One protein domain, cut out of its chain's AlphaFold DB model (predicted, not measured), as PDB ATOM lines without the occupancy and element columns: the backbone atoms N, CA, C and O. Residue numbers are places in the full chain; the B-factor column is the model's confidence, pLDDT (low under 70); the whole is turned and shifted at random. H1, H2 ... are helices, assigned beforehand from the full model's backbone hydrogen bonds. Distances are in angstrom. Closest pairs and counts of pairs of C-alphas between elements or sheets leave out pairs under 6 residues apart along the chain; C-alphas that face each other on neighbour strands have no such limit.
ATOM      1  N   GLU A  14     184.690 124.468 123.235       96.50
ATOM      2  CA  GLU A  14     185.312 123.574 124.212       96.50
ATOM      3  C   GLU A  14     184.496 123.438 125.504       96.50
ATOM      4  O   GLU A  14     184.498 122.389 126.146       96.50
ATOM      5  N   ILE A  15     183.760 124.483 125.896       97.12
ATOM      6  CA  ILE A  15     182.873 124.408 127.057       97.12
ATOM      7  C   ILE A  15     181.597 123.669 126.676       97.12
ATOM      8  O   ILE A  15     181.177 122.802 127.433       97.12
ATOM      9  N   ILE A  16     181.005 123.952 125.509       97.56
ATOM     10  CA  ILE A  16     179.835 123.211 125.008       97.56
ATOM     11  C   ILE A  16     180.130 121.708 124.983       97.56
ATOM     12  O   ILE A  16     179.323 120.931 125.491       97.56
ATOM     13  N   ARG A  17     181.304 121.316 124.478       96.75
ATOM     14  CA  ARG A  17     181.760 119.925 124.462       96.75
ATOM     15  C   ARG A  17     181.759 119.306 125.858       96.75
ATOM     16  O   ARG A  17     181.090 118.300 126.074       96.75
ATOM     17  N   LYS A  18     182.399 119.965 126.832       96.50
ATOM     18  CA  LYS A  18     182.427 119.510 128.235       96.50
ATOM     19  C   LYS A  18     181.033 119.323 128.833       96.50
ATOM     20  O   LYS A  18     180.820 118.394 129.609       96.50
ATOM     21  N   LEU A  19     180.078 120.200 128.501       96.62
ATOM     22  CA  LEU A  19     178.702 120.066 128.994       96.62
ATOM     23  C   LEU A  19     178.027 118.805 128.431       96.62
ATOM     24  O   LEU A  19     177.351 118.098 129.179       96.62
ATOM     25  N   ILE A  20     178.229 118.516 127.141       96.06
ATOM     26  CA  ILE A  20     177.685 117.328 126.466       96.06
ATOM     27  C   ILE A  20     178.316 116.054 127.027       96.06
ATOM     28  O   ILE A  20     177.590 115.131 127.378       96.06
ATOM     29  N   GLU A  21     179.644 116.020 127.150       95.69
ATOM     30  CA  GLU A  21     180.394 114.871 127.674       95.69
ATOM     31  C   GLU A  21     180.019 114.541 129.119       95.69
ATOM     32  O   GLU A  21     179.920 113.370 129.480       95.69
ATOM     33  N   TYR A  22     179.769 115.562 129.944       96.62
ATOM     34  CA  TYR A  22     179.303 115.351 131.309       96.62
ATOM     35  C   TYR A  22     177.906 114.737 131.339       96.62
ATOM     36  O   TYR A  22     177.703 113.686 131.945       96.62
ATOM     37  N   ASN A  23     176.932 115.418 130.728       94.25
ATOM     38  CA  ASN A  23     175.574 114.919 130.559       94.25
ATOM     39  C   ASN A  23     174.789 115.877 129.638       94.25
ATOM     40  O   ASN A  23     174.431 116.978 130.074       94.25
ATOM     41  N   PRO A  24     174.401 115.449 128.423       92.19
ATOM     42  CA  PRO A  24     173.712 116.308 127.454       92.19
ATOM     43  C   PRO A  24     172.317 116.752 127.923       92.19
ATOM     44  O   PRO A  24     171.783 117.744 127.433       92.19
ATOM     45  N   ASN A  25     171.729 116.038 128.889       92.69
ATOM     46  CA  ASN A  25     170.408 116.312 129.452       92.69
ATOM     47  C   ASN A  25     170.464 116.938 130.860       92.69
ATOM     48  O   ASN A  25     169.412 117.136 131.475       92.69
ATOM     49  N   ALA A  26     171.656 117.239 131.392       93.81
ATOM     50  CA  ALA A  26     171.783 117.845 132.715       93.81
ATOM     51  C   ALA A  26     171.158 119.240 132.759       93.81
ATOM     52  O   ALA A  26     171.270 120.044 131.833       93.81
ATOM     53  N   LYS A  27     170.533 119.570 133.888       94.56
ATOM     54  CA  LYS A  27     169.996 120.918 134.114       94.56
ATOM     55  C   LYS A  27     171.136 121.905 134.363       94.56
ATOM     56  O   LYS A  27     172.147 121.565 134.973       94.56
ATOM     57  N   LYS A  28     170.923 123.189 134.041       94.69
ATOM     58  CA  LYS A  28     171.880 124.281 134.342       94.69
ATOM     59  C   LYS A  28     172.412 124.254 135.781       94.69
ATOM     60  O   LYS A  28     173.595 124.478 136.007       94.69
ATOM     61  N   SER A  29     171.547 123.986 136.761       95.38
ATOM     62  CA  SER A  29     171.929 123.910 138.178       95.38
ATOM     63  C   SER A  29     172.858 122.742 138.500       95.38
ATOM     64  O   SER A  29     173.658 122.846 139.422       95.38
ATOM     65  N   GLU A  30     172.735 121.629 137.778       96.50
ATOM     66  CA  GLU A  30     173.604 120.460 137.930       96.50
ATOM     67  C   GLU A  30     174.967 120.750 137.304       96.50
ATOM     68  O   GLU A  30     175.983 120.552 137.959       96.50
ATOM     69  N   LEU A  31     174.987 121.345 136.107       96.69
ATOM     70  CA  LEU A  31     176.220 121.762 135.432       96.69
ATOM     71  C   LEU A  31     177.027 122.765 136.270       96.69
ATOM     72  O   LEU A  31     178.230 122.610 136.429       96.69
ATOM     73  N   LYS A  32     176.365 123.751 136.891       97.12
ATOM     74  CA  LYS A  32     177.017 124.715 137.801       97.12
ATOM     75  C   LYS A  32     177.641 124.068 139.038       97.12
ATOM     76  O   LYS A  32     178.608 124.599 139.569       97.12
ATOM     77  N   LYS A  33     177.079 122.953 139.512       96.81
ATOM     78  CA  LYS A  33     177.640 122.183 140.631       96.81
ATOM     79  C   LYS A  33     178.779 121.272 140.181       96.81
ATOM     80  O   LYS A  33     179.707 121.074 140.952       96.81
ATOM     81  N   ALA A  34     178.685 120.722 138.972       96.81
ATOM     82  CA  ALA A  34     179.694 119.841 138.394       96.81
ATOM     83  C   ALA A  34     180.976 120.588 138.000       96.81
ATOM     84  O   ALA A  34     182.057 120.021 138.110       96.81
ATOM     85  N   PHE A  35     180.848 121.856 137.599       96.62
ATOM     86  CA  PHE A  35     181.953 122.705 137.150       96.62
ATOM     87  C   PHE A  35     182.068 123.995 137.986       96.62
ATOM     88  O   PHE A  35     181.843 125.091 137.462       96.62
ATOM     89  N   PRO A  36     182.363 123.905 139.299       95.56
ATOM     90  CA  PRO A  36     182.444 125.072 140.181       95.56
ATOM     91  C   PRO A  36     183.563 126.055 139.798       95.56
ATOM     92  O   PRO A  36     183.504 127.232 140.153       95.56
ATOM     93  N   GLU A  37     184.578 125.592 139.067       96.12
ATOM     94  CA  GLU A  37     185.677 126.395 138.534       96.12
ATOM     95  C   GLU A  37     185.260 127.278 137.347       96.12
ATOM     96  O   GLU A  37     185.905 128.291 137.064       96.12
ATOM     97  N   ILE A  38     184.165 126.934 136.660       95.62
ATOM     98  CA  ILE A  38     183.640 127.704 135.534       95.62
ATOM     99  C   ILE A  38     182.601 128.699 136.054       95.62
ATOM    100  O   ILE A  38     181.608 128.343 136.688       95.62
ATOM    101  N   LYS A  39     182.784 129.986 135.731       96.12
ATOM    102  CA  LYS A  39     181.816 131.032 136.096       96.12
ATOM    103  C   LYS A  39     180.410 130.661 135.617       96.12
ATOM    104  O   LYS A  39     180.208 130.309 134.457       96.12
ATOM    105  N   SER A  40     179.415 130.851 136.483       95.44
ATOM    106  CA  SER A  40     178.017 130.505 136.186       95.44
ATOM    107  C   SER A  40     177.471 131.153 134.909       95.44
ATOM    108  O   SER A  40     176.710 130.506 134.197       95.44
ATOM    109  N   SER A  41     177.880 132.387 134.590       94.56
ATOM    110  CA  SER A  41     177.488 133.068 133.348       94.56
ATOM    111  C   SER A  41     178.022 132.370 132.094       94.56
ATOM    112  O   SER A  41     177.319 132.289 131.096       94.56
ATOM    113  N   ILE A  42     179.233 131.807 132.155       95.69
ATOM    114  CA  ILE A  42     179.824 131.031 131.058       95.69
ATOM    115  C   ILE A  42     179.006 129.753 130.851       95.69
ATOM    116  O   ILE A  42     178.638 129.441 129.723       95.69
ATOM    117  N   ILE A  43     178.657 129.041 131.928       97.00
ATOM    118  CA  ILE A  43     177.800 127.847 131.842       97.00
ATOM    119  C   ILE A  43     176.434 128.205 131.244       97.00
ATOM    120  O   ILE A  43     175.943 127.497 130.369       97.00
ATOM    121  N   ASP A  44     175.830 129.313 131.679       96.25
ATOM    122  CA  ASP A  44     174.525 129.753 131.180       96.25
ATOM    123  C   ASP A  44     174.547 130.072 129.679       96.25
ATOM    124  O   ASP A  44     173.627 129.663 128.960       96.25
ATOM    125  N   ASP A  45     175.592 130.755 129.211       95.81
ATOM    126  CA  ASP A  45     175.800 131.116 127.808       95.81
ATOM    127  C   ASP A  45     176.009 129.871 126.936       95.81
ATOM    128  O   ASP A  45     175.302 129.682 125.941       95.81
ATOM    129  N   ASN A  46     176.909 128.974 127.351       96.75
ATOM    130  CA  ASN A  46     177.213 127.731 126.638       96.75
ATOM    131  C   ASN A  46     176.010 126.788 126.589       96.75
ATOM    132  O   ASN A  46     175.660 126.297 125.518       96.75
ATOM    133  N   TYR A  47     175.305 126.608 127.708       95.69
ATOM    134  CA  TYR A  47     174.073 125.819 127.750       95.69
ATOM    135  C   TYR A  47     172.996 126.387 126.817       95.69
ATOM    136  O   TYR A  47     172.247 125.639 126.188       95.69
ATOM    137  N   THR A  48     172.891 127.716 126.730       94.25
ATOM    138  CA  THR A  48     171.911 128.374 125.859       94.25
ATOM    139  C   THR A  48     172.223 128.132 124.385       94.25
ATOM    140  O   THR A  48     171.298 127.885 123.615       94.25
ATOM    141  N   ILE A  49     173.496 128.189 123.985       94.75
ATOM    142  CA  ILE A  49     173.899 127.882 122.608       94.75
ATOM    143  C   ILE A  49     173.735 126.388 122.309       94.75
ATOM    144  O   ILE A  49     173.096 126.051 121.318       94.75
ATOM    145  N   MET A  50     174.204 125.509 123.199       95.06
ATOM    146  CA  MET A  50     174.059 124.054 123.078       95.06
ATOM    147  C   MET A  50     172.613 123.651 122.764       95.06
ATOM    148  O   MET A  50     172.367 122.996 121.760       95.06
ATOM    149  N   ASN A  51     171.638 124.124 123.550       92.88
ATOM    150  CA  ASN A  51     170.223 123.778 123.355       92.88
ATOM    151  C   ASN A  51     169.569 124.414 122.118       92.88
ATOM    152  O   ASN A  51     168.482 123.998 121.728       92.88
ATOM    153  N   LYS A  52     170.174 125.452 121.528       92.94
ATOM    154  CA  LYS A  52     169.700 126.019 120.256       92.94
ATOM    155  C   LYS A  52     170.200 125.220 119.056       92.94
ATOM    156  O   LYS A  52     169.518 125.204 118.038       92.94
ATOM    157  N   LEU A  53     171.396 124.644 119.159       93.44
ATOM    158  CA  LEU A  53     172.086 124.021 118.034       93.44
ATOM    159  C   LEU A  53     171.928 122.505 118.014       93.44
ATOM    160  O   LEU A  53     171.716 121.941 116.951       93.44
ATOM    161  N   ILE A  54     172.021 121.854 119.168       94.44
ATOM    162  CA  ILE A  54     172.092 120.397 119.282       94.44
ATOM    163  C   ILE A  54     170.746 119.874 119.755       94.44
ATOM    164  O   ILE A  54     170.190 120.358 120.749       94.44
ATOM    165  N   ASN A  55     170.226 118.850 119.079       92.31
ATOM    166  CA  ASN A  55     169.042 118.160 119.552       92.31
ATOM    167  C   ASN A  55     169.443 117.157 120.636       92.31
ATOM    168  O   ASN A  55     169.629 115.975 120.381       92.31
ATOM    169  N   VAL A  56     169.530 117.615 121.887       89.44
ATOM    170  CA  VAL A  56     169.948 116.777 123.032       89.44
ATOM    171  C   VAL A  56     169.043 115.564 123.304       89.44
ATOM    172  O   VAL A  56     169.401 114.678 124.080       89.44
ATOM    173  N   LYS A  57     167.864 115.511 122.668       89.38
ATOM    174  CA  LYS A  57     166.938 114.373 122.722       89.38
ATOM    175  C   LYS A  57     167.198 113.336 121.629       89.38
ATOM    176  O   LYS A  57     166.716 112.211 121.754       89.38
ATOM    177  N   ASP A  58     167.916 113.703 120.572       92.56
ATOM    178  CA  ASP A  58     168.341 112.783 119.527       92.56
ATOM    179  C   ASP A  58     169.570 112.007 120.009       92.56
ATOM    180  O   ASP A  58     170.696 112.504 120.026       92.56
ATOM    181  N   LYS A  59     169.334 110.761 120.430       91.38
ATOM    182  CA  LYS A  59     170.398 109.874 120.909       91.38
ATOM    183  C   LYS A  59     171.460 109.627 119.842       91.38
ATOM    184  O   LYS A  59     172.629 109.543 120.192       91.38
ATOM    185  N   ASN A  60     171.067 109.541 118.571       92.00
ATOM    186  CA  ASN A  60     172.004 109.289 117.486       92.00
ATOM    187  C   ASN A  60     172.914 110.505 117.264       92.00
ATOM    188  O   ASN A  60     174.120 110.341 117.119       92.00
ATOM    189  N   GLU A  61     172.377 111.731 117.300       94.06
ATOM    190  CA  GLU A  61     173.209 112.946 117.237       94.06
ATOM    191  C   GLU A  61     174.216 112.987 118.397       94.06
ATOM    192  O   GLU A  61     175.411 113.167 118.173       94.06
ATOM    193  N   ILE A  62     173.758 112.746 119.629       95.19
ATOM    194  CA  ILE A  62     174.621 112.760 120.817       95.19
ATOM    195  C   ILE A  62     175.706 111.680 120.766       95.19
ATOM    196  O   ILE A  62     176.870 111.982 121.015       95.19
ATOM    197  N   GLU A  63     175.356 110.435 120.442       94.00
ATOM    198  CA  GLU A  63     176.324 109.333 120.364       94.00
ATOM    199  C   GLU A  63     177.423 109.605 119.336       94.00
ATOM    200  O   GLU A  63     178.574 109.239 119.563       94.00
ATOM    201  N   ASN A  64     177.088 110.257 118.222       94.94
ATOM    202  CA  ASN A  64     178.068 110.600 117.201       94.94
ATOM    203  C   ASN A  64     178.905 111.823 117.588       94.94
ATOM    204  O   ASN A  64     180.114 111.790 117.392       94.94
ATOM    205  N   ILE A  65     178.318 112.845 118.224       94.88
ATOM    206  CA  ILE A  65     179.078 113.971 118.795       94.88
ATOM    207  C   ILE A  65     180.148 113.472 119.775       94.88
ATOM    208  O   ILE A  65     181.280 113.937 119.730       94.88
ATOM    209  N   LEU A  66     179.815 112.499 120.629       94.12
ATOM    210  CA  LEU A  66     180.761 111.934 121.599       94.12
ATOM    211  C   LEU A  66     181.905 111.127 120.955       94.12
ATOM    212  O   LEU A  66     182.892 110.846 121.630       94.12
ATOM    213  N   LYS A  67     181.785 110.752 119.674       95.50
ATOM    214  CA  LYS A  67     182.835 110.067 118.898       95.50
ATOM    215  C   LYS A  67     183.713 111.023 118.090       95.50
ATOM    216  O   LYS A  67     184.787 110.612 117.667       95.50
ATOM    217  N   MET A  68     183.264 112.257 117.855       95.88
ATOM    218  CA  MET A  68     184.032 113.261 117.112       95.88
ATOM    219  C   MET A  68     185.298 113.639 117.876       95.88
ATOM    220  O   MET A  68     185.274 113.736 119.101       95.88
ATOM    221  N   ASP A  69     186.385 113.938 117.174       95.06
ATOM    222  CA  ASP A  69     187.499 114.679 117.769       95.06
ATOM    223  C   ASP A  69     187.143 116.173 117.930       95.06
ATOM    224  O   ASP A  69     186.017 116.602 117.655       95.06
ATOM    225  N   ASP A  70     188.055 116.973 118.487       94.81
ATOM    226  CA  ASP A  70     187.819 118.409 118.723       94.81
ATOM    227  C   ASP A  70     187.634 119.196 117.431       94.81
ATOM    228  O   ASP A  70     186.787 120.087 117.356       94.81
ATOM    229  N   GLU A  71     188.394 118.842 116.404       95.19
ATOM    230  CA  GLU A  71     188.365 119.506 115.110       95.19
ATOM    231  C   GLU A  71     187.010 119.323 114.420       95.19
ATOM    232  O   GLU A  71     186.347 120.304 114.062       95.19
ATOM    233  N   MET A  72     186.548 118.078 114.315       96.06
ATOM    234  CA  MET A  72     185.266 117.742 113.712       96.06
ATOM    235  C   MET A  72     184.098 118.316 114.515       96.06
ATOM    236  O   MET A  72     183.149 118.837 113.927       96.06
ATOM    237  N   PHE A  73     184.171 118.294 115.850       97.19
ATOM    238  CA  PHE A  73     183.137 118.887 116.697       97.19
ATOM    239  C   PHE A  73     183.018 120.406 116.498       97.19
ATOM    240  O   PHE A  73     181.909 120.940 116.390       97.19
ATOM    241  N   ASN A  74     184.145 121.113 116.399       97.56
ATOM    242  CA  ASN A  74     184.152 122.555 116.152       97.56
ATOM    243  C   ASN A  74     183.573 122.888 114.770       97.56
ATOM    244  O   ASN A  74     182.739 123.791 114.652       97.56
ATOM    245  N   ASN A  75     183.945 122.117 113.744       97.00
ATOM    246  CA  ASN A  75     183.368 122.231 112.407       97.00
ATOM    247  C   ASN A  75     181.857 121.935 112.417       97.00
ATOM    248  O   ASN A  75     181.084 122.634 111.758       97.00
ATOM    249  N   TYR A  76     181.411 120.963 113.219       97.19
ATOM    250  CA  TYR A  76     179.996 120.629 113.353       97.19
ATOM    251  C   TYR A  76     179.202 121.775 113.987       97.19
ATOM    252  O   TYR A  76     178.148 122.163 113.481       97.19
ATOM    253  N   LEU A  77     179.716 122.385 115.059       97.88
ATOM    254  CA  LEU A  77     179.086 123.554 115.677       97.88
ATOM    255  C   LEU A  77     179.026 124.753 114.727       97.88
ATOM    256  O   LEU A  77     177.999 125.437 114.681       97.88
ATOM    257  N   HIS A  78     180.092 124.992 113.959       98.06
ATOM    258  CA  HIS A  78     180.097 126.003 112.907       98.06
ATOM    259  C   HIS A  78     178.992 125.736 111.881       98.06
ATOM    260  O   HIS A  78     178.164 126.615 111.639       98.06
ATOM    261  N   TYR A  79     178.908 124.511 111.351       97.75
ATOM    262  CA  TYR A  79     177.855 124.111 110.420       97.75
ATOM    263  C   TYR A  79     176.456 124.339 111.006       97.75
ATOM    264  O   TYR A  79     175.604 124.938 110.348       97.75
ATOM    265  N   LYS A  80     176.203 123.926 112.256       97.50
ATOM    266  CA  LYS A  80     174.893 124.087 112.911       97.50
ATOM    267  C   LYS A  80     174.534 125.559 113.135       97.50
ATOM    268  O   LYS A  80     173.366 125.923 112.996       97.50
ATOM    269  N   LEU A  81     175.505 126.419 113.450       97.31
ATOM    270  CA  LEU A  81     175.292 127.869 113.538       97.31
ATOM    271  C   LEU A  81     175.002 128.478 112.170       97.31
ATOM    272  O   LEU A  81     174.011 129.195 112.021       97.31
ATOM    273  N   TYR A  82     175.838 128.184 111.176       97.88
ATOM    274  CA  TYR A  82     175.731 128.758 109.839       97.88
ATOM    275  C   TYR A  82     174.425 128.355 109.154       97.88
ATOM    276  O   TYR A  82     173.720 129.204 108.607       97.88
ATOM    277  N   SER A  83     174.052 127.077 109.241       95.94
ATOM    278  CA  SER A  83     172.845 126.532 108.608       95.94
ATOM    279  C   SER A  83     171.560 126.774 109.411       95.94
ATOM    280  O   SER A  83     170.455 126.527 108.919       95.94
ATOM    281  N   SER A  84     171.662 127.301 110.638       95.25
ATOM    282  CA  SER A  84     170.501 127.571 111.485       95.25
ATOM    283  C   SER A  84     169.530 128.566 110.830       95.25
ATOM    284  O   SER A  84     169.893 129.684 110.441       95.25
ATOM    285  N   LYS A  85     168.246 128.182 110.817       92.44
ATOM    286  CA  LYS A  85     167.108 129.038 110.432       92.44
ATOM    287  C   LYS A  85     166.676 130.003 111.547       92.44
ATOM    288  O   LYS A  85     165.829 130.864 111.325       92.44
ATOM    289  N   LEU A  86     167.221 129.861 112.759       93.00
ATOM    290  CA  LEU A  86     166.979 130.797 113.860       93.00
ATOM    291  C   LEU A  86     167.693 132.137 113.592       93.00
ATOM    292  O   LEU A  86     168.738 132.136 112.940       93.00
ATOM    293  N   PRO A  87     167.228 133.259 114.182       94.06
ATOM    294  CA  PRO A  87     167.866 134.575 114.033       94.06
ATOM    295  C   PRO A  87     169.376 134.613 114.322       94.06
ATOM    296  O   PRO A  87     170.107 135.379 113.703       94.06
ATOM    297  N   ILE A  88     169.866 133.751 115.220       94.50
ATOM    298  CA  ILE A  88     171.302 133.622 115.520       94.50
ATOM    299  C   ILE A  88     172.132 133.154 114.313       94.50
ATOM    300  O   ILE A  88     173.282 133.551 114.174       94.50
ATOM    301  N   GLY A  89     171.556 132.333 113.428       96.12
ATOM    302  CA  GLY A  89     172.246 131.887 112.218       96.12
ATOM    303  C   GLY A  89     172.396 133.025 111.212       96.12
ATOM    304  O   GLY A  89     173.449 133.169 110.603       96.12
ATOM    305  N   TRP A  90     171.384 133.894 111.096       96.56
ATOM    306  CA  TRP A  90     171.469 135.095 110.259       96.56
ATOM    307  C   TRP A  90     172.598 136.023 110.715       96.56
ATOM    308  O   TRP A  90     173.428 136.420 109.899       96.56
ATOM    309  N   SER A  91     172.686 136.313 112.016       97.00
ATOM    310  CA  SER A  91     173.727 137.211 112.525       97.00
ATOM    311  C   SER A  91     175.121 136.593 112.425       97.00
ATOM    312  O   SER A  91     176.075 137.299 112.106       97.00
ATOM    313  N   TYR A  92     175.244 135.274 112.618       98.25
ATOM    314  CA  TYR A  92     176.499 134.551 112.418       98.25
ATOM    315  C   TYR A  92     176.982 134.617 110.962       98.25
ATOM    316  O   TYR A  92     178.137 134.968 110.724       98.25
ATOM    317  N   ARG A  93     176.090 134.378 109.989       98.19
ATOM    318  CA  ARG A  93     176.404 134.524 108.556       98.19
ATOM    319  C   ARG A  93     176.817 135.953 108.205       98.19
ATOM    320  O   ARG A  93     177.784 136.134 107.479       98.19
ATOM    321  N   CYS A  94     176.156 136.970 108.765       98.12
ATOM    322  CA  CYS A  94     176.554 138.363 108.538       98.12
ATOM    323  C   CYS A  94     177.977 138.648 109.033       98.12
ATOM    324  O   CYS A  94     178.751 139.265 108.308       98.12
ATOM    325  N   VAL A  95     178.342 138.166 110.228       98.62
ATOM    326  CA  VAL A  95     179.714 138.309 110.744       98.62
ATOM    327  C   VAL A  95     180.725 137.620 109.826       98.62
ATOM    328  O   VAL A  95     181.754 138.214 109.522       98.62
ATOM    329  N   ILE A  96     180.435 136.400 109.362       98.56
ATOM    330  CA  ILE A  96     181.313 135.677 108.432       98.56
ATOM    331  C   ILE A  96     181.490 136.436 107.121       98.56
ATOM    332  O   ILE A  96     182.625 136.616 106.689       98.56
ATOM    333  N   ASN A  97     180.402 136.917 106.520       98.38
ATOM    334  CA  ASN A  97     180.469 137.649 105.260       98.38
ATOM    335  C   ASN A  97     181.331 138.908 105.397       98.38
ATOM    336  O   ASN A  97     182.246 139.098 104.606       98.38
ATOM    337  N   ILE A  98     181.119 139.703 106.454       98.56
ATOM    338  CA  ILE A  98     181.924 140.906 106.717       98.56
ATOM    339  C   ILE A  98     183.402 140.544 106.904       98.56
ATOM    340  O   ILE A  98     184.280 141.221 106.373       98.56
ATOM    341  N   LEU A  99     183.703 139.476 107.650       98.56
ATOM    342  CA  LEU A  99     185.087 139.039 107.842       98.56
ATOM    343  C   LEU A  99     185.745 138.645 106.515       98.56
ATOM    344  O   LEU A  99     186.848 139.101 106.217       98.56
ATOM    345  N   TYR A 100     185.048 137.827 105.730       98.12
ATOM    346  CA  TYR A 100     185.512 137.332 104.440       98.12
ATOM    347  C   TYR A 100     185.777 138.475 103.453       98.12
ATOM    348  O   TYR A 100     186.859 138.560 102.877       98.12
ATOM    349  N   GLU A 101     184.804 139.372 103.299       97.25
ATOM    350  CA  GLU A 101     184.814 140.439 102.297       97.25
ATOM    351  C   GLU A 101     185.781 141.573 102.669       97.25
ATOM    352  O   GLU A 101     186.399 142.179 101.793       97.25
ATOM    353  N   GLU A 102     185.942 141.870 103.964       97.88
ATOM    354  CA  GLU A 102     186.578 143.120 104.384       97.88
ATOM    355  C   GLU A 102     187.797 142.964 105.291       97.88
ATOM    356  O   GLU A 102     188.601 143.899 105.368       97.88
ATOM    357  N   TYR A 103     187.971 141.825 105.967       98.19
ATOM    358  CA  TYR A 103     188.979 141.665 107.022       98.19
ATOM    359  C   TYR A 103     190.140 140.735 106.676       98.19
ATOM    360  O   TYR A 103     191.015 140.562 107.522       98.19
ATOM    361  N   ASN A 104     190.207 140.165 105.470       97.31
ATOM    362  CA  ASN A 104     191.347 139.333 105.082       97.31
ATOM    363  C   ASN A 104     192.673 140.119 105.189       97.31
ATOM    364  O   ASN A 104     192.827 141.185 104.587       97.31
ATOM    365  N   GLY A 105     193.611 139.616 105.994       97.81
ATOM    366  CA  GLY A 105     194.876 140.275 106.324       97.81
ATOM    367  C   GLY A 105     194.756 141.450 107.304       97.81
ATOM    368  O   GLY A 105     195.714 142.206 107.466       97.81
ATOM    369  N   LYS A 106     193.600 141.651 107.956       98.25
ATOM    370  CA  LYS A 106     193.338 142.800 108.842       98.25
ATOM    371  C   LYS A 106     192.973 142.384 110.261       98.25
ATOM    372  O   LYS A 106     192.346 141.355 110.511       98.25
ATOM    373  N   LYS A 107     193.321 143.250 111.215       98.31
ATOM    374  CA  LYS A 107     192.923 143.105 112.618       98.31
ATOM    375  C   LYS A 107     191.417 143.308 112.770       98.31
ATOM    376  O   LYS A 107     190.884 144.327 112.339       98.31
ATOM    377  N   ILE A 108     190.752 142.371 113.436       98.44
ATOM    378  CA  ILE A 108     189.304 142.403 113.658       98.44
ATOM    379  C   ILE A 108     188.929 143.586 114.558       98.44
ATOM    380  O   ILE A 108     189.452 143.724 115.670       98.44
ATOM    381  N   ASN A 109     187.967 144.392 114.101       98.31
ATOM    382  CA  ASN A 109     187.357 145.472 114.866       98.31
ATOM    383  C   ASN A 109     185.893 145.127 115.185       98.31
ATOM    384  O   ASN A 109     185.006 145.210 114.343       98.31
ATOM    385  N   TYR A 110     185.640 144.753 116.440       98.25
ATOM    386  CA  TYR A 110     184.325 144.288 116.890       98.25
ATOM    387  C   TYR A 110     183.214 145.340 116.763       98.25
ATOM    388  O   TYR A 110     182.069 144.967 116.526       98.25
ATOM    389  N   ASN A 111     183.532 146.628 116.934       98.25
ATOM    390  CA  ASN A 111     182.536 147.702 116.875       98.25
ATOM    391  C   ASN A 111     182.142 148.017 115.428       98.25
ATOM    392  O   ASN A 111     180.971 148.261 115.158       98.25
ATOM    393  N   ASP A 112     183.106 147.970 114.508       98.50
ATOM    394  CA  ASP A 112     182.845 148.134 113.075       98.50
ATOM    395  C   ASP A 112     181.960 146.997 112.542       98.50
ATOM    396  O   ASP A 112     180.918 147.248 111.939       98.50
ATOM    397  N   ILE A 113     182.290 145.744 112.877       98.56
ATOM    398  CA  ILE A 113     181.459 144.588 112.505       98.56
ATOM    399  C   ILE A 113     180.063 144.689 113.136       98.56
ATOM    400  O   ILE A 113     179.068 144.416 112.469       98.56
ATOM    401  N   GLU A 114     179.954 145.094 114.407       98.00
ATOM    402  CA  GLU A 114     178.653 145.330 115.050       98.00
ATOM    403  C   GLU A 114     177.808 146.331 114.257       98.00
ATOM    404  O   GLU A 114     176.623 146.075 114.024       98.00
ATOM    405  N   GLN A 115     178.403 147.460 113.870       97.56
ATOM    406  CA  GLN A 115     177.719 148.507 113.122       97.56
ATOM    407  C   GLN A 115     177.230 147.981 111.769       97.56
ATOM    408  O   GLN A 115     176.040 148.086 111.485       97.56
ATOM    409  N   LYS A 116     178.098 147.318 111.001       97.94
ATOM    410  CA  LYS A 116     177.754 146.735 109.693       97.94
ATOM    411  C   LYS A 116     176.640 145.690 109.778       97.94
ATOM    412  O   LYS A 116     175.747 145.660 108.938       97.94
ATOM    413  N   VAL A 117     176.635 144.851 110.820       97.50
ATOM    414  CA  VAL A 117     175.535 143.891 111.043       97.50
ATOM    415  C   VAL A 117     174.214 144.616 111.326       97.50
ATOM    416  O   VAL A 117     173.164 144.177 110.860       97.50
ATOM    417  N   LYS A 118     174.236 145.724 112.080       96.06
ATOM    418  CA  LYS A 118     173.027 146.523 112.345       96.06
ATOM    419  C   LYS A 118     172.531 147.262 111.106       96.06
ATOM    420  O   LYS A 118     171.324 147.302 110.905       96.06
ATOM    421  N   GLU A 119     173.436 147.813 110.303       95.69
ATOM    422  CA  GLU A 119     173.114 148.442 109.015       95.69
ATOM    423  C   GLU A 119     172.441 147.426 108.089       95.69
ATOM    424  O   GLU A 119     171.324 147.654 107.640       95.69
ATOM    425  N   LYS A 120     173.013 146.226 107.954       95.62
ATOM    426  CA  LYS A 120     172.399 145.153 107.166       95.62
ATOM    427  C   LYS A 120     171.022 144.722 107.685       95.62
ATOM    428  O   LYS A 120     170.113 144.478 106.900       95.62
ATOM    429  N   ALA A 121     170.832 144.642 109.004       95.06
ATOM    430  CA  ALA A 121     169.508 144.358 109.568       95.06
ATOM    431  C   ALA A 121     168.489 145.469 109.300       95.06
ATOM    432  O   ALA A 121     167.296 145.181 109.194       95.06
ATOM    433  N   PHE A 122     168.943 146.721 109.236       93.38
ATOM    434  CA  PHE A 122     168.104 147.851 108.864       93.38
ATOM    435  C   PHE A 122     167.699 147.762 107.388       93.38
ATOM    436  O   PHE A 122     166.510 147.862 107.098       93.38
ATOM    437  N   ASP A 123     168.652 147.477 106.496       93.94
ATOM    438  CA  ASP A 123     168.416 147.325 105.053       93.94
ATOM    439  C   ASP A 123     167.483 146.147 104.725       93.94
ATOM    440  O   ASP A 123     166.666 146.227 103.812       93.94
ATOM    441  N   GLU A 124     167.561 145.061 105.497       94.25
ATOM    442  CA  GLU A 124     166.673 143.894 105.381       94.25
ATOM    443  C   GLU A 124     165.346 144.049 106.159       94.25
ATOM    444  O   GLU A 124     164.597 143.082 106.312       94.25
ATOM    445  N   GLU A 125     165.050 145.242 106.690       92.00
ATOM    446  CA  GLU A 125     163.827 145.568 107.442       92.00
ATOM    447  C   GLU A 125     163.550 144.634 108.645       92.00
ATOM    448  O   GLU A 125     162.411 144.430 109.076       92.00
ATOM    449  N   LEU A 126     164.601 144.079 109.259       87.19
ATOM    450  CA  LEU A 126     164.492 143.142 110.387       87.19
ATOM    451  C   LEU A 126     164.194 143.833 111.733       87.19
ATOM    452  O   LEU A 126     164.020 143.160 112.757       87.19
ATOM    453  N   GLY A 127     164.109 145.166 111.730       76.25
ATOM    454  CA  GLY A 127     163.875 146.014 112.897       76.25
ATOM    455  C   GLY A 127     165.111 146.187 113.787       76.25
ATOM    456  O   GLY A 127     166.227 145.805 113.441       76.25
ATOM    457  N   GLY A 128     164.919 146.777 114.973       74.56
ATOM    458  CA  GLY A 128     165.987 146.972 115.957       74.56
ATOM    459  C   GLY A 128     166.472 145.646 116.543       74.56
ATOM    460  O   GLY A 128     165.924 145.159 117.533       74.56
ATOM    461  N   ILE A 129     167.500 145.049 115.938       88.06
ATOM    462  CA  ILE A 129     168.095 143.814 116.447       88.06
ATOM    463  C   ILE A 129     168.871 144.078 117.745       88.06
ATOM    464  O   ILE A 129     169.614 145.051 117.879       88.06
ATOM    465  N   SER A 130     168.745 143.172 118.717       86.31
ATOM    466  CA  SER A 130     169.631 143.155 119.886       86.31
ATOM    467  C   SER A 130     170.949 142.478 119.495       86.31
ATOM    468  O   SER A 130     171.095 141.259 119.604       86.31
ATOM    469  N   PHE A 131     171.877 143.281 118.972       93.50
ATOM    470  CA  PHE A 131     173.214 142.868 118.549       93.50
ATOM    471  C   PHE A 131     174.257 143.873 119.045       93.50
ATOM    472  O   PHE A 131     173.991 145.071 119.122       93.50
ATOM    473  N   SER A 132     175.425 143.372 119.434       95.88
ATOM    474  CA  SER A 132     176.497 144.151 120.066       95.88
ATOM    475  C   SER A 132     177.871 143.578 119.728       95.88
ATOM    476  O   SER A 132     177.965 142.438 119.275       95.88
ATOM    477  N   SER A 133     178.944 144.295 120.042       97.31
ATOM    478  CA  SER A 133     180.330 143.830 119.916       97.31
ATOM    479  C   SER A 133     180.602 142.549 120.710       97.31
ATOM    480  O   SER A 133     181.395 141.705 120.295       97.31
ATOM    481  N   ASN A 134     179.872 142.326 121.807       96.81
ATOM    482  CA  ASN A 134     179.865 141.046 122.516       96.81
ATOM    483  C   ASN A 134     179.276 139.918 121.650       96.81
ATOM    484  O   ASN A 134     179.802 138.810 121.652       96.81
ATOM    485  N   SER A 135     178.245 140.197 120.854       97.12
ATOM    486  CA  SER A 135     177.703 139.228 119.886       97.12
ATOM    487  C   SER A 135     178.743 138.853 118.830       97.12
ATOM    488  O   SER A 135     178.916 137.675 118.526       97.12
ATOM    489  N   VAL A 136     179.492 139.845 118.337       98.25
ATOM    490  CA  VAL A 136     180.620 139.613 117.425       98.25
ATOM    491  C   VAL A 136     181.680 138.747 118.105       98.25
ATOM    492  O   VAL A 136     182.084 137.736 117.543       98.25
ATOM    493  N   ARG A 137     182.074 139.057 119.348       97.75
ATOM    494  CA  ARG A 137     182.996 138.215 120.134       97.75
ATOM    495  C   ARG A 137     182.503 136.775 120.265       97.75
ATOM    496  O   ARG A 137     183.303 135.857 120.120       97.75
ATOM    497  N   GLY A 138     181.204 136.584 120.487       97.31
ATOM    498  CA  GLY A 138     180.577 135.267 120.482       97.31
ATOM    499  C   GLY A 138     180.838 134.525 119.175       97.31
ATOM    500  O   GLY A 138     181.364 133.422 119.217       97.31
ATOM    501  N   ALA A 139     180.559 135.142 118.022       98.19
ATOM    502  CA  ALA A 139     180.839 134.548 116.709       98.19
ATOM    503  C   ALA A 139     182.328 134.208 116.524       98.19
ATOM    504  O   ALA A 139     182.661 133.103 116.093       98.19
ATOM    505  N   ILE A 140     183.219 135.129 116.907       98.25
ATOM    506  CA  ILE A 140     184.673 134.954 116.811       98.25
ATOM    507  C   ILE A 140     185.164 133.745 117.618       98.25
ATOM    508  O   ILE A 140     186.080 133.071 117.159       98.25
ATOM    509  N   ASN A 141     184.554 133.415 118.763       97.75
ATOM    510  CA  ASN A 141     184.939 132.219 119.522       97.75
ATOM    511  C   ASN A 141     184.739 130.920 118.714       97.75
ATOM    512  O   ASN A 141     185.591 130.042 118.781       97.75
ATOM    513  N   PHE A 142     183.655 130.809 117.934       98.25
ATOM    514  CA  PHE A 142     183.390 129.640 117.073       98.25
ATOM    515  C   PHE A 142     184.229 129.649 115.795       98.25
ATOM    516  O   PHE A 142     184.571 128.604 115.263       98.25
ATOM    517  N   ILE A 143     184.550 130.831 115.273       98.19
ATOM    518  CA  ILE A 143     185.398 130.951 114.082       98.19
ATOM    519  C   ILE A 143     186.850 130.594 114.431       98.19
ATOM    520  O   ILE A 143     187.501 129.863 113.696       98.19
ATOM    521  N   ARG A 144     187.346 131.052 115.586       97.69
ATOM    522  CA  ARG A 144     188.707 130.780 116.075       97.69
ATOM    523  C   ARG A 144     188.938 129.311 116.443       97.69
ATOM    524  O   ARG A 144     190.078 128.872 116.477       97.69
ATOM    525  N   SER A 145     187.883 128.558 116.752       97.06
ATOM    526  CA  SER A 145     187.995 127.131 117.079       97.06
ATOM    527  C   SER A 145     188.121 126.230 115.851       97.06
ATOM    528  O   SER A 145     188.341 125.031 116.002       97.06
ATOM    529  N   LEU A 146     187.918 126.773 114.647       97.19
ATOM    530  CA  LEU A 146     188.156 126.031 113.416       97.19
ATOM    531  C   LEU A 146     189.644 125.682 113.310       97.19
ATOM    532  O   LEU A 146     190.506 126.426 113.776       97.19
ATOM    533  N   SER A 147     189.936 124.556 112.676       92.88
ATOM    534  CA  SER A 147     191.298 124.118 112.378       92.88
ATOM    535  C   SER A 147     191.490 124.156 110.859       92.88
ATOM    536  O   SER A 147     190.577 123.754 110.144       92.88
ATOM    537  N   PRO A 148     192.596 124.682 110.313       94.50
ATOM    538  CA  PRO A 148     193.395 125.738 110.923       94.50
ATOM    539  C   PRO A 148     192.509 126.942 111.288       94.50
ATOM    540  O   PRO A 148     191.501 127.206 110.627       94.50
ATOM    541  N   SER A 149     192.886 127.681 112.334       96.88
ATOM    542  CA  SER A 149     192.144 128.881 112.734       96.88
ATOM    543  C   SER A 149     192.332 129.977 111.681       96.88
ATOM    544  O   SER A 149     193.474 130.325 111.374       96.88
ATOM    545  N   PRO A 150     191.250 130.592 111.173       97.56
ATOM    546  CA  PRO A 150     191.334 131.760 110.299       97.56
ATOM    547  C   PRO A 150     191.685 133.043 111.071       97.56
ATOM    548  O   PRO A 150     191.725 134.122 110.494       97.56
ATOM    549  N   ILE A 151     191.880 132.973 112.393       98.19
ATOM    550  CA  ILE A 151     192.213 134.124 113.238       98.19
ATOM    551  C   ILE A 151     193.479 133.812 114.023       98.19
ATOM    552  O   ILE A 151     193.501 132.862 114.809       98.19
ATOM    553  N   ASP A 152     194.504 134.637 113.833       96.38
ATOM    554  CA  ASP A 152     195.787 134.481 114.512       96.38
ATOM    555  C   ASP A 152     195.774 135.026 115.959       96.38
ATOM    556  O   ASP A 152     194.793 135.603 116.459       96.38
ATOM    557  N   ASP A 153     196.903 134.869 116.647       94.56
ATOM    558  CA  ASP A 153     197.089 135.352 118.020       94.56
ATOM    559  C   ASP A 153     197.047 136.887 118.129       94.56
ATOM    560  O   ASP A 153     196.685 137.432 119.175       94.56
ATOM    561  N   ASN A 154     197.325 137.602 117.034       95.88
ATOM    562  CA  ASN A 154     197.237 139.061 116.947       95.88
ATOM    563  C   ASN A 154     195.816 139.563 116.646       95.88
ATOM    564  O   ASN A 154     195.598 140.780 116.542       95.88
ATOM    565  N   ASN A 155     194.839 138.651 116.566       97.12
ATOM    566  CA  ASN A 155     193.451 138.929 116.214       97.12
ATOM    567  C   ASN A 155     193.308 139.472 114.778       97.12
ATOM    568  O   ASN A 155     192.432 140.302 114.516       97.12
ATOM    569  N   VAL A 156     194.185 139.026 113.874       98.38
ATOM    570  CA  VAL A 156     194.129 139.251 112.426       98.38
ATOM    571  C   VAL A 156     193.370 138.097 111.783       98.38
ATOM    572  O   VAL A 156     193.675 136.933 112.038       98.38
ATOM    573  N   PHE A 157     192.366 138.429 110.975       98.62
ATOM    574  CA  PHE A 157     191.625 137.449 110.190       98.62
ATOM    575  C   PHE A 157     192.353 137.187 108.870       98.62
ATOM    576  O   PHE A 157     192.750 138.126 108.183       98.62
ATOM    577  N   ASN A 158     192.511 135.921 108.505       98.06
ATOM    578  CA  ASN A 158     193.072 135.481 107.238       98.06
ATOM    579  C   ASN A 158     192.208 134.353 106.679       98.06
ATOM    580  O   ASN A 158     191.803 133.450 107.413       98.06
TER     581      ASN A 158
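AT A GLANCE: This is residues 14 to 158 of the 246 residues of an uncharacterized protein of Methanocaldococcus sp. (strain FS406-22) (UniProt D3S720). Two lobes of crossed helices are bridged by H5: H1, H2 and H3, with H4 near H1, make the first, and H6, H7 and H8 make the second. A tail, residues 145 to 158, has no named element; its residues 156 to 157 pair antiparallel with residues 106 to 107, between H6 and H7. The printed part has 145 residues with eight named helices, H1 to H8 in order, and no named strand: the class is all helix. It is compact, with a radius of gyration of the C-alphas of 16.1 A and spans of 40 by 34 by 30 A.

IN THESE COORDINATES: H1, residues 14 to 22, begins at C-alpha 14 (185.312, 123.574, 124.212). H2 is residues 28 to 34, H3 40 to 53 (20.2 A), H4 59 to 65, H5 70 to 83 (19.8 A), H6 87 to 102 (22.7 A) and H7 110 to 123 (20.1 A). H8, residues 133 to 144, ends at C-alpha 144 (188.707, 130.780, 116.075).

HOW THE PARTS SIT: H1 touches H3 about perpendicular, at 81 degrees; their closest C-alphas, Ile 16 and Asn 46, are 5.5 A apart. H2 touches H3, closest at C-alphas 32 and 40, 6.1 A. H4 touches no helix. H3 and H5 only just touch, with 3 pairs of C-alphas within 8 A, H3 with residue 53 alone. H5, with residues 81 to 83 alone, touches residues 88 to 93 of H6, closest at C-alphas 81 and 89, 5.2 A. H7 touches H6, closest at C-alphas 117 and 94, 6.2 A, and H8, at C-alphas 110 and 133, 5.0 A. H1 and H7 are apart. Every O i to N i+4 pair is within hydrogen-bond range in H1 to H7, and 7 of 8 in H8.

THE WHOLE: The farthest C-alphas, Ala 34 and Asp 123, are 44.7 A apart. The printed part has no cut, no link between helices is long, and no printed residue is under 70 in pLDDT.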